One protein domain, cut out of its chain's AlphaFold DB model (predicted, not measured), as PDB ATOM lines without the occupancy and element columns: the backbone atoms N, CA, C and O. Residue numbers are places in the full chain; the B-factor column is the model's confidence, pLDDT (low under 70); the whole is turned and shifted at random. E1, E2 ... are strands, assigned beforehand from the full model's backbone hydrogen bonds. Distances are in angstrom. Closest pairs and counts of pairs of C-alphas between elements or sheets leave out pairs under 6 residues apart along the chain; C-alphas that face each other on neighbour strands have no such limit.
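What this domain is: This is residues 26 to 101 of the 593 residues of the protein "Apple-like" of Plasmopara halstedii (UniProt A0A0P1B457). With little regular structure, this is a small, strongly twisted sheet of five short strands with two long loops, residues 38 to 63 and 67 to 85. The 76 printed residues have no named helix and strands E1 to E5; the mixed sheet runs E3 E2 E1 E5 E4. It is all strand, 25 residues in named elements, and compact: radius of gyration of the C-alphas 11.9 A, spans 38 by 27 by 18 A.

How they stand to each other: E1, residues 26 to 30, and E2, residues 34 to 37, form a hairpin; N 27 and O 35 are 2.9 A apart. E3, residues 64 to 66, forms a hairpin with E2, N 65 to O 34 2.8 A, ending the meander E1 E2 E3, each strand the antiparallel neighbour of the one before. E4, residues 86 to 92, and E5, residues 95 to 100, form a hairpin; N 89 and O 97 are 2.9 A apart. E1 is parallel to E5, N 30 to O 98 2.8 A.

Where its parts are: E1 starts at C-alpha 26 (2.475, 53.147, -7.601) and spans 13.3 A; E4 spans 15.8 A; E5 spans 15.9 A, ending at C-alpha 100 (-7.350, 43.411, -15.698).

The domain as a whole: The C-alphas farthest apart, of Ala 50 and Gly 77, are 38.1 A apart. The printed part has no cut; no printed residue is under 70.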
ATOM      1  N   TYR A  26       2.205  54.380  -6.875       89.44
ATOM      2  CA  TYR A  26       2.475  53.147  -7.601       89.44
ATOM      3  C   TYR A  26       1.555  52.015  -7.137       89.44
ATOM      4  O   TYR A  26       1.451  51.744  -5.941       89.44
ATOM      5  N   ILE A  27       0.916  51.339  -8.089       91.25
ATOM      6  CA  ILE A  27       0.092  50.154  -7.854       91.25
ATOM      7  C   ILE A  27       0.449  49.053  -8.854       91.25
ATOM      8  O   ILE A  27       0.557  49.294 -10.057       91.25
ATOM      9  N   SER A  28       0.647  47.840  -8.344       92.62
ATOM     10  CA  SER A  28       0.846  46.647  -9.167       92.62
ATOM     11  C   SER A  28      -0.509  46.096  -9.615       92.62
ATOM     12  O   SER A  28      -1.471  46.098  -8.839       92.62
ATOM     13  N   VAL A  29      -0.595  45.640 -10.864       94.44
ATOM     14  CA  VAL A  29      -1.762  44.924 -11.393       94.44
ATOM     15  C   VAL A  29      -1.443  43.430 -11.441       94.44
ATOM     16  O   VAL A  29      -0.379  43.030 -11.906       94.44
ATOM     17  N   GLU A  30      -2.357  42.590 -10.956       93.25
ATOM     18  CA  GLU A  30      -2.156  41.143 -10.872       93.25
ATOM     19  C   GLU A  30      -1.837  40.533 -12.247       93.25
ATOM     20  O   GLU A  30      -2.574  40.713 -13.219       93.25
ATOM     21  N   HIS A  31      -0.717  39.801 -12.298       89.31
ATOM     22  CA  HIS A  31      -0.121  39.211 -13.503       89.31
ATOM     23  C   HIS A  31       0.265  40.209 -14.618       89.31
ATOM     24  O   HIS A  31       0.479  39.792 -15.757       89.31
ATOM     25  N   ASP A  32       0.402  41.498 -14.301       93.62
ATOM     26  CA  ASP A  32       0.850  42.545 -15.223       93.62
ATOM     27  C   ASP A  32       1.867  43.488 -14.527       93.62
ATOM     28  O   ASP A  32       2.542  43.092 -13.578       93.62
ATOM     29  N   ALA A  33       2.056  44.701 -15.046       95.06
ATOM     30  CA  ALA A  33       3.088  45.644 -14.621       95.06
ATOM     31  C   ALA A  33       2.651  46.547 -13.444       95.06
ATOM     32  O   ALA A  33       1.514  46.490 -12.960       95.06
ATOM     33  N   THR A  34       3.554  47.429 -13.006       93.94
ATOM     34  CA  THR A  34       3.295  48.442 -11.970       93.94
ATOM     35  C   THR A  34       3.096  49.821 -12.599       93.94
ATOM     36  O   THR A  34       3.938  50.301 -13.362       93.94
ATOM     37  N   TYR A  35       1.985  50.474 -12.259       93.62
ATOM     38  CA  TYR A  35       1.482  51.714 -12.864       93.62
ATOM     39  C   TYR A  35       1.418  52.852 -11.836       93.62
ATOM     40  O   TYR A  35       1.199  52.608 -10.651       93.62
ATOM     41  N   SER A  36       1.555  54.101 -12.283       89.56
ATOM     42  CA  SER A  36       1.422  55.299 -11.441       89.56
ATOM     43  C   SER A  36      -0.001  55.866 -11.470       89.56
ATOM     44  O   SER A  36      -0.437  56.387 -12.498       89.56
ATOM     45  N   LEU A  37      -0.708  55.840 -10.339       88.19
ATOM     46  CA  LEU A  37      -1.981  56.544 -10.171       88.19
ATOM     47  C   LEU A  37      -1.745  58.028  -9.869       88.19
ATOM     48  O   LEU A  37      -0.959  58.383  -8.991       88.19
ATOM     49  N   SER A  38      -2.495  58.897 -10.547       82.44
ATOM     50  CA  SER A  38      -2.588  60.315 -10.181       82.44
ATOM     51  C   SER A  38      -3.384  60.491  -8.882       82.44
ATOM     52  O   SER A  38      -4.338  59.756  -8.633       82.44
ATOM     53  N   GLU A  39      -3.078  61.523  -8.090       71.38
ATOM     54  CA  GLU A  39      -3.807  61.837  -6.840       71.38
ATOM     55  C   GLU A  39      -5.328  62.028  -7.047       71.38
ATOM     56  O   GLU A  39      -6.130  61.811  -6.139       71.38
ATOM     57  N   SER A  40      -5.745  62.395  -8.264       78.50
ATOM     58  CA  SER A  40      -7.145  62.521  -8.686       78.50
ATOM     59  C   SER A  40      -7.903  61.193  -8.814       78.50
ATOM     60  O   SER A  40      -9.133  61.214  -8.875       78.50
ATOM     61  N   CYS A  41      -7.214  60.049  -8.857       78.69
ATOM     62  CA  CYS A  41      -7.830  58.728  -9.009       78.69
ATOM     63  C   CYS A  41      -8.505  58.223  -7.720       78.69
ATOM     64  O   CYS A  41      -9.345  57.328  -7.793       78.69
ATOM     65  N   GLY A  42      -8.181  58.802  -6.558       82.81
ATOM     66  CA  GLY A  42      -8.704  58.398  -5.248       82.81
ATOM     67  C   GLY A  42      -7.770  57.455  -4.484       82.81
ATOM     68  O   GLY A  42      -6.578  57.371  -4.767       82.81
ATOM     69  N   VAL A  43      -8.304  56.759  -3.473       85.69
ATOM     70  CA  VAL A  43      -7.508  55.844  -2.635       85.69
ATOM     71  C   VAL A  43      -7.185  54.562  -3.427       85.69
ATOM     72  O   VAL A  43      -8.125  53.944  -3.939       85.69
ATOM     73  N   PRO A  44      -5.906  54.138  -3.522       90.44
ATOM     74  CA  PRO A  44      -5.493  52.932  -4.246       90.44
ATOM     75  C   PRO A  44      -6.238  51.672  -3.797       90.44
ATOM     76  O   PRO A  44      -6.490  51.489  -2.602       90.44
ATOM     77  N   CYS A  45      -6.549  50.779  -4.738       93.69
ATOM     78  CA  CYS A  45      -7.094  49.462  -4.418       93.69
ATOM     79  C   CYS A  45      -6.143  48.695  -3.497       93.69
ATOM     80  O   CYS A  45      -4.986  48.454  -3.836       93.69
ATOM     81  N   SER A  46      -6.627  48.384  -2.299       86.81
ATOM     82  CA  SER A  46      -5.813  47.881  -1.194       86.81
ATOM     83  C   SER A  46      -6.698  47.388  -0.048       86.81
ATOM     84  O   SER A  46      -7.916  47.600  -0.041       86.81
ATOM     85  N   GLY A  47      -6.080  46.778   0.963       83.50
ATOM     86  CA  GLY A  47      -6.741  46.351   2.195       83.50
ATOM     87  C   GLY A  47      -7.192  44.891   2.188       83.50
ATOM     88  O   GLY A  47      -7.012  44.152   1.218       83.50
ATOM     89  N   SER A  48      -7.762  44.461   3.314       85.00
ATOM     90  CA  SER A  48      -8.153  43.068   3.530       85.00
ATOM     91  C   SER A  48      -9.458  42.928   4.310       85.00
ATOM     92  O   SER A  48      -9.679  43.649   5.282       85.00
ATOM     93  N   GLY A  49     -10.272  41.945   3.934       81.06
ATOM     94  CA  GLY A  49     -11.599  41.684   4.484       81.06
ATOM     95  C   GLY A  49     -12.692  41.803   3.420       81.06
ATOM     96  O   GLY A  49     -12.427  41.746   2.222       81.06
ATOM     97  N   ALA A  50     -13.938  41.964   3.867       81.94
ATOM     98  CA  ALA A  50     -15.120  41.932   2.999       81.94
ATOM     99  C   ALA A  50     -15.283  43.153   2.066       81.94
ATOM    100  O   ALA A  50     -16.116  43.113   1.164       81.94
ATOM    101  N   GLU A  51     -14.524  44.228   2.284       84.06
ATOM    102  CA  GLU A  51     -14.608  45.498   1.555       84.06
ATOM    103  C   GLU A  51     -13.200  46.133   1.516       84.06
ATOM    104  O   GLU A  51     -12.461  45.986   2.499       84.06
ATOM    105  N   PRO A  52     -12.776  46.776   0.411       90.06
ATOM    106  CA  PRO A  52     -11.420  47.306   0.285       90.06
ATOM    107  C   PRO A  52     -11.233  48.649   1.012       90.06
ATOM    108  O   PRO A  52     -12.184  49.391   1.256       90.06
ATOM    109  N   ALA A  53      -9.979  49.009   1.289       87.06
ATOM    110  CA  ALA A  53      -9.599  50.311   1.847       87.06
ATOM    111  C   ALA A  53      -9.612  51.452   0.803       87.06
ATOM    112  O   ALA A  53      -9.673  52.627   1.165       87.06
ATOM    113  N   GLY A  54      -9.576  51.107  -0.484       88.38
ATOM    114  CA  GLY A  54      -9.668  52.015  -1.625       88.38
ATOM    115  C   GLY A  54     -10.064  51.256  -2.891       88.38
ATOM    116  O   GLY A  54     -10.126  50.032  -2.883       88.38
ATOM    117  N   ASN A  55     -10.367  51.953  -3.983       91.69
ATOM    118  CA  ASN A  55     -10.849  51.327  -5.222       91.69
ATOM    119  C   ASN A  55     -10.206  51.879  -6.504       91.69
ATOM    120  O   ASN A  55     -10.608  51.484  -7.601       91.69
ATOM    121  N   ALA A  56      -9.218  52.768  -6.388       93.81
ATOM    122  CA  ALA A  56      -8.508  53.314  -7.533       93.81
ATOM    123  C   ALA A  56      -7.583  52.255  -8.155       93.81
ATOM    124  O   ALA A  56      -6.752  51.659  -7.470       93.81
ATOM    125  N   CYS A  57      -7.737  52.050  -9.462       95.12
ATOM    126  CA  CYS A  57      -6.941  51.151 -10.293       95.12
ATOM    127  C   CYS A  57      -6.638  51.817 -11.645       95.12
ATOM    128  O   CYS A  57      -7.402  52.707 -12.044       95.12
ATOM    129  N   PRO A  58      -5.577  51.385 -12.357       94.94
ATOM    130  CA  PRO A  58      -5.205  51.947 -13.654       94.94
ATOM    131  C   PRO A  58      -6.332  51.885 -14.689       94.94
ATOM    132  O   PRO A  58      -7.135  50.945 -14.717       94.94
ATOM    133  N   LYS A  59      -6.386  52.903 -15.539       93.31
ATOM    134  CA  LYS A  59      -7.368  53.098 -16.607       93.31
ATOM    135  C   LYS A  59      -6.807  52.717 -17.965       93.31
ATOM    136  O   LYS A  59      -5.597  52.719 -18.169       93.31
ATOM    137  N   ALA A  60      -7.695  52.389 -18.902       93.31
ATOM    138  CA  ALA A  60      -7.298  52.065 -20.268       93.31
ATOM    139  C   ALA A  60      -6.437  53.195 -20.874       93.31
ATOM    140  O   ALA A  60      -6.892  54.336 -20.982       93.31
ATOM    141  N   GLY A  61      -5.204  52.879 -21.274       92.12
ATOM    142  CA  GLY A  61      -4.223  53.844 -21.781       92.12
ATOM    143  C   GLY A  61      -3.177  54.336 -20.769       92.12
ATOM    144  O   GLY A  61      -2.208  54.963 -21.201       92.12
ATOM    145  N   ASP A  62      -3.305  54.035 -19.472       93.12
ATOM    146  CA  ASP A  62      -2.259  54.337 -18.483       93.12
ATOM    147  C   ASP A  62      -0.967  53.568 -18.806       93.12
ATOM    148  O   ASP A  62      -1.000  52.407 -19.217       93.12
ATOM    149  N   VAL A  63       0.189  54.206 -18.614       94.12
ATOM    150  CA  VAL A  63       1.506  53.628 -18.935       94.12
ATOM    151  C   VAL A  63       2.177  53.119 -17.661       94.12
ATOM    152  O   VAL A  63       2.211  53.820 -16.649       94.12
ATOM    153  N   ALA A  64       2.730  51.909 -17.707       94.25
ATOM    154  CA  ALA A  64       3.462  51.337 -16.584       94.25
ATOM    155  C   ALA A  64       4.787  52.074 -16.332       94.25
ATOM    156  O   ALA A  64       5.494  52.470 -17.261       94.25
ATOM    157  N   THR A  65       5.154  52.194 -15.060       93.19
ATOM    158  CA  THR A  65       6.386  52.846 -14.592       93.19
ATOM    159  C   THR A  65       7.442  51.853 -14.107       93.19
ATOM    160  O   THR A  65       8.622  52.196 -14.076       93.19
ATOM    161  N   ALA A  66       7.042  50.636 -13.734       90.50
ATOM    162  CA  ALA A  66       7.932  49.562 -13.294       90.50
ATOM    163  C   ALA A  66       7.389  48.179 -13.702       90.50
ATOM    164  O   ALA A  66       6.265  48.060 -14.187       90.50
ATOM    165  N   ASP A  67       8.217  47.143 -13.540       90.69
ATOM    166  CA  ASP A  67       7.878  45.716 -13.714       90.69
ATOM    167  C   ASP A  67       7.351  45.311 -15.106       90.69
ATOM    168  O   ASP A  67       6.863  44.205 -15.317       90.69
ATOM    169  N   CYS A  68       7.498  46.192 -16.097       96.25
ATOM    170  CA  CYS A  68       7.092  45.922 -17.467       96.25
ATOM    171  C   CYS A  68       8.027  44.912 -18.152       96.25
ATOM    172  O   CYS A  68       9.239  45.132 -18.279       96.25
ATOM    173  N   HIS A  69       7.454  43.816 -18.655       92.75
ATOM    174  CA  HIS A  69       8.174  42.747 -19.340       92.75
ATOM    175  C   HIS A  69       7.483  42.348 -20.649       92.75
ATOM    176  O   HIS A  69       6.264  42.404 -20.775       92.75
ATOM    177  N   SER A  70       8.263  41.873 -21.624       92.56
ATOM    178  CA  SER A  70       7.782  41.577 -22.983       92.56
ATOM    179  C   SER A  70       6.852  40.363 -23.119       92.56
ATOM    180  O   SER A  70       6.430  40.039 -24.227       92.56
ATOM    181  N   HIS A  71       6.544  39.687 -22.009       88.12
ATOM    182  CA  HIS A  71       5.587  38.581 -21.930       88.12
ATOM    183  C   HIS A  71       4.251  38.978 -21.271       88.12
ATOM    184  O   HIS A  71       3.365  38.132 -21.162       88.12
ATOM    185  N   LEU A  72       4.108  40.228 -20.813       90.81
ATOM    186  CA  LEU A  72       2.869  40.744 -20.224       90.81
ATOM    187  C   LEU A  72       1.865  41.126 -21.316       90.81
ATOM    188  O   LEU A  72       2.250  41.529 -22.415       90.81
ATOM    189  N   LEU A  73       0.569  41.027 -21.010       86.31
ATOM    190  CA  LEU A  73      -0.502  41.282 -21.984       86.31
ATOM    191  C   LEU A  73      -0.585  42.762 -22.386       86.31
ATOM    192  O   LEU A  73      -0.905  43.068 -23.533       86.31
ATOM    193  N   SER A  74      -0.242  43.667 -21.471       92.75
ATOM    194  CA  SER A  74      -0.134  45.112 -21.702       92.75
ATOM    195  C   SER A  74       1.031  45.542 -22.606       92.75
ATOM    196  O   SER A  74       1.088  46.707 -23.010       92.75
ATOM    197  N   TYR A  75       1.987  44.658 -22.924       95.75
ATOM    198  CA  TYR A  75       3.211  45.046 -23.630       95.75
ATOM    199  C   TYR A  75       2.981  45.309 -25.124       95.75
ATOM    200  O   TYR A  75       2.760  44.397 -25.920       95.75
ATOM    201  N   ASN A  76       3.128  46.567 -25.540       93.31
ATOM    202  CA  ASN A  76       2.870  47.015 -26.912       93.31
ATOM    203  C   ASN A  76       4.070  46.882 -27.876       93.31
ATOM    204  O   ASN A  76       4.047  47.445 -28.970       93.31
ATOM    205  N   GLY A  77       5.133  46.178 -27.475       90.19
ATOM    206  CA  GLY A  77       6.394  46.089 -28.225       90.19
ATOM    207  C   GLY A  77       7.451  47.129 -27.832       90.19
ATOM    208  O   GLY A  77       8.583  47.037 -28.302       90.19
ATOM    209  N   ALA A  78       7.116  48.090 -26.963       92.75
ATOM    210  CA  ALA A  78       8.064  49.058 -26.403       92.75
ATOM    211  C   ALA A  78       7.858  49.296 -24.897       92.75
ATOM    212  O   ALA A  78       8.828  49.289 -24.143       92.75
ATOM    213  N   THR A  79       6.611  49.469 -24.455       95.56
ATOM    214  CA  THR A  79       6.231  49.660 -23.046       95.56
ATOM    215  C   THR A  79       4.924  48.931 -22.729       95.56
ATOM    216  O   THR A  79       4.248  48.427 -23.627       95.56
ATOM    217  N   CYS A  80       4.567  48.870 -21.452       97.19
ATOM    218  CA  CYS A  80       3.324  48.284 -20.977       97.19
ATOM    219  C   CYS A  80       2.278  49.391 -20.840       97.19
ATOM    220  O   CYS A  80       2.516  50.401 -20.173       97.19
ATOM    221  N   VAL A  81       1.143  49.219 -21.513       96.12
ATOM    222  CA  VAL A  81       0.013  50.152 -21.501       96.12
ATOM    223  C   VAL A  81      -1.225  49.379 -21.080       96.12
ATOM    224  O   VAL A  81      -1.525  48.340 -21.668       96.12
ATOM    225  N   ALA A  82      -1.945  49.880 -20.080       94.94
ATOM    226  CA  ALA A  82      -3.143  49.250 -19.546       94.94
ATOM    227  C   ALA A  82      -4.177  49.055 -20.676       94.94
ATOM    228  O   ALA A  82      -4.673  50.047 -21.223       94.94
ATOM    229  N   PRO A  83      -4.503  47.807 -21.071       91.81
ATOM    230  CA  PRO A  83      -5.311  47.557 -22.266       91.81
ATOM    231  C   PRO A  83      -6.803  47.824 -22.034       91.81
ATOM    232  O   PRO A  83      -7.541  48.105 -22.975       91.81
ATOM    233  N   VAL A  84      -7.238  47.756 -20.775       93.00
ATOM    234  CA  VAL A  84      -8.573  48.110 -20.285       93.00
ATOM    235  C   VAL A  84      -8.460  48.696 -18.881       93.00
ATOM    236  O   VAL A  84      -7.407  48.609 -18.254       93.00
ATOM    237  N   ASP A  85      -9.559  49.226 -18.354       93.44
ATOM    238  CA  ASP A  85      -9.680  49.534 -16.931       93.44
ATOM    239  C   ASP A  85      -9.403  48.290 -16.071       93.44
ATOM    240  O   ASP A  85     -10.118  47.282 -16.148       93.44
ATOM    241  N   ALA A  86      -8.392  48.381 -15.207       94.25
ATOM    242  CA  ALA A  86      -8.204  47.428 -14.127       94.25
ATOM    243  C   ALA A  86      -9.312  47.604 -13.077       94.25
ATOM    244  O   ALA A  86      -9.787  48.710 -12.801       94.25
ATOM    245  N   GLN A  87      -9.734  46.492 -12.485       93.81
ATOM    246  CA  GLN A  87     -10.805  46.440 -11.498       93.81
ATOM    247  C   GLN A  87     -10.221  46.076 -10.137       93.81
ATOM    248  O   GLN A  87      -9.383  45.182 -10.040       93.81
ATOM    249  N   CYS A  88     -10.682  46.766  -9.093       94.56
ATOM    250  CA  CYS A  88     -10.353  46.419  -7.718       94.56
ATOM    251  C   CYS A  88     -11.156  45.176  -7.316       94.56
ATOM    252  O   CYS A  88     -12.381  45.250  -7.188       94.56
ATOM    253  N   ILE A  89     -10.482  44.036  -7.172       91.44
ATOM    254  CA  ILE A  89     -11.091  42.736  -6.869       91.44
ATOM    255  C   ILE A  89     -10.338  42.032  -5.738       91.44
ATOM    256  O   ILE A  89      -9.216  42.403  -5.400       91.44
ATOM    257  N   LEU A  90     -10.942  40.984  -5.176       89.19
ATOM    258  CA  LEU A  90     -10.219  40.027  -4.344       89.19
ATOM    259  C   LEU A  90      -9.272  39.211  -5.230       89.19
ATOM    260  O   LEU A  90      -9.728  38.368  -6.001       89.19
ATOM    261  N   ILE A  91      -7.972  39.486  -5.114       84.75
ATOM    262  CA  ILE A  91      -6.918  38.807  -5.879       84.75
ATOM    263  C   ILE A  91      -6.476  37.508  -5.189       84.75
ATOM    264  O   ILE A  91      -6.251  36.495  -5.838       84.75
ATOM    265  N   HIS A  92      -6.394  37.509  -3.855       77.94
ATOM    266  CA  HIS A  92      -5.916  36.383  -3.046       77.94
ATOM    267  C   HIS A  92      -6.700  36.327  -1.724       77.94
ATOM    268  O   HIS A  92      -6.667  37.287  -0.956       77.94
ATOM    269  N   ASP A  93      -7.383  35.215  -1.436       82.31
ATOM    270  CA  ASP A  93      -8.232  34.980  -0.249       82.31
ATOM    271  C   ASP A  93      -9.197  36.133   0.105       82.31
ATOM    272  O   ASP A  93     -10.337  36.170  -0.351       82.31
ATOM    273  N   ASN A  94      -8.745  37.058   0.960       79.50
ATOM    274  CA  ASN A  94      -9.483  38.224   1.449       79.50
ATOM    275  C   ASN A  94      -8.717  39.540   1.193       79.50
ATOM    276  O   ASN A  94      -8.968  40.523   1.884       79.50
ATOM    277  N   VAL A  95      -7.747  39.566   0.274       86.56
ATOM    278  CA  VAL A  95      -6.908  40.732  -0.049       86.56
ATOM    279  C   VAL A  95      -7.334  41.344  -1.376       86.56
ATOM    280  O   VAL A  95      -7.487  40.641  -2.378       86.56
ATOM    281  N   TRP A  96      -7.504  42.663  -1.373       90.00
ATOM    282  CA  TRP A  96      -7.932  43.437  -2.531       90.00
ATOM    283  C   TRP A  96      -6.740  43.987  -3.317       90.00
ATOM    284  O   TRP A  96      -5.799  44.523  -2.731       90.00
ATOM    285  N   GLY A  97      -6.811  43.888  -4.642       92.56
ATOM    286  CA  GLY A  97      -5.816  44.415  -5.571       92.56
ATOM    287  C   GLY A  97      -6.410  44.677  -6.954       92.56
ATOM    288  O   GLY A  97      -7.552  44.309  -7.243       92.56
ATOM    289  N   CYS A  98      -5.648  45.350  -7.811       95.50
ATOM    290  CA  CYS A  98      -6.065  45.618  -9.183       95.50
ATOM    291  C   CYS A  98      -5.797  44.408 -10.077       95.50
ATOM    292  O   CYS A  98      -4.687  43.890 -10.080       95.50
ATOM    293  N   ALA A  99      -6.764  44.018 -10.903       93.69
ATOM    294  CA  ALA A  99      -6.570  43.036 -11.970       93.69
ATOM    295  C   ALA A  99      -7.243  43.507 -13.265       93.69
ATOM    296  O   ALA A  99      -8.317  44.119 -13.231       93.69
ATOM    297  N   PHE A 100      -6.656  43.203 -14.426       91.44
ATOM    298  CA  PHE A 100      -7.350  43.411 -15.698       91.44
ATOM    299  C   PHE A 100      -8.445  42.359 -15.879       91.44
ATOM    300  O   PHE A 100      -8.212  41.153 -15.786       91.44
ATOM    301  N   SER A 101      -9.667  42.817 -16.157       80.31
ATOM    302  CA  SER A 101     -10.804  41.920 -16.362       80.31
ATOM    303  C   SER A 101     -10.543  41.016 -17.576       80.31
ATOM    304  O   SER A 101     -10.289  41.506 -18.675       80.31
TER     305      SER A 101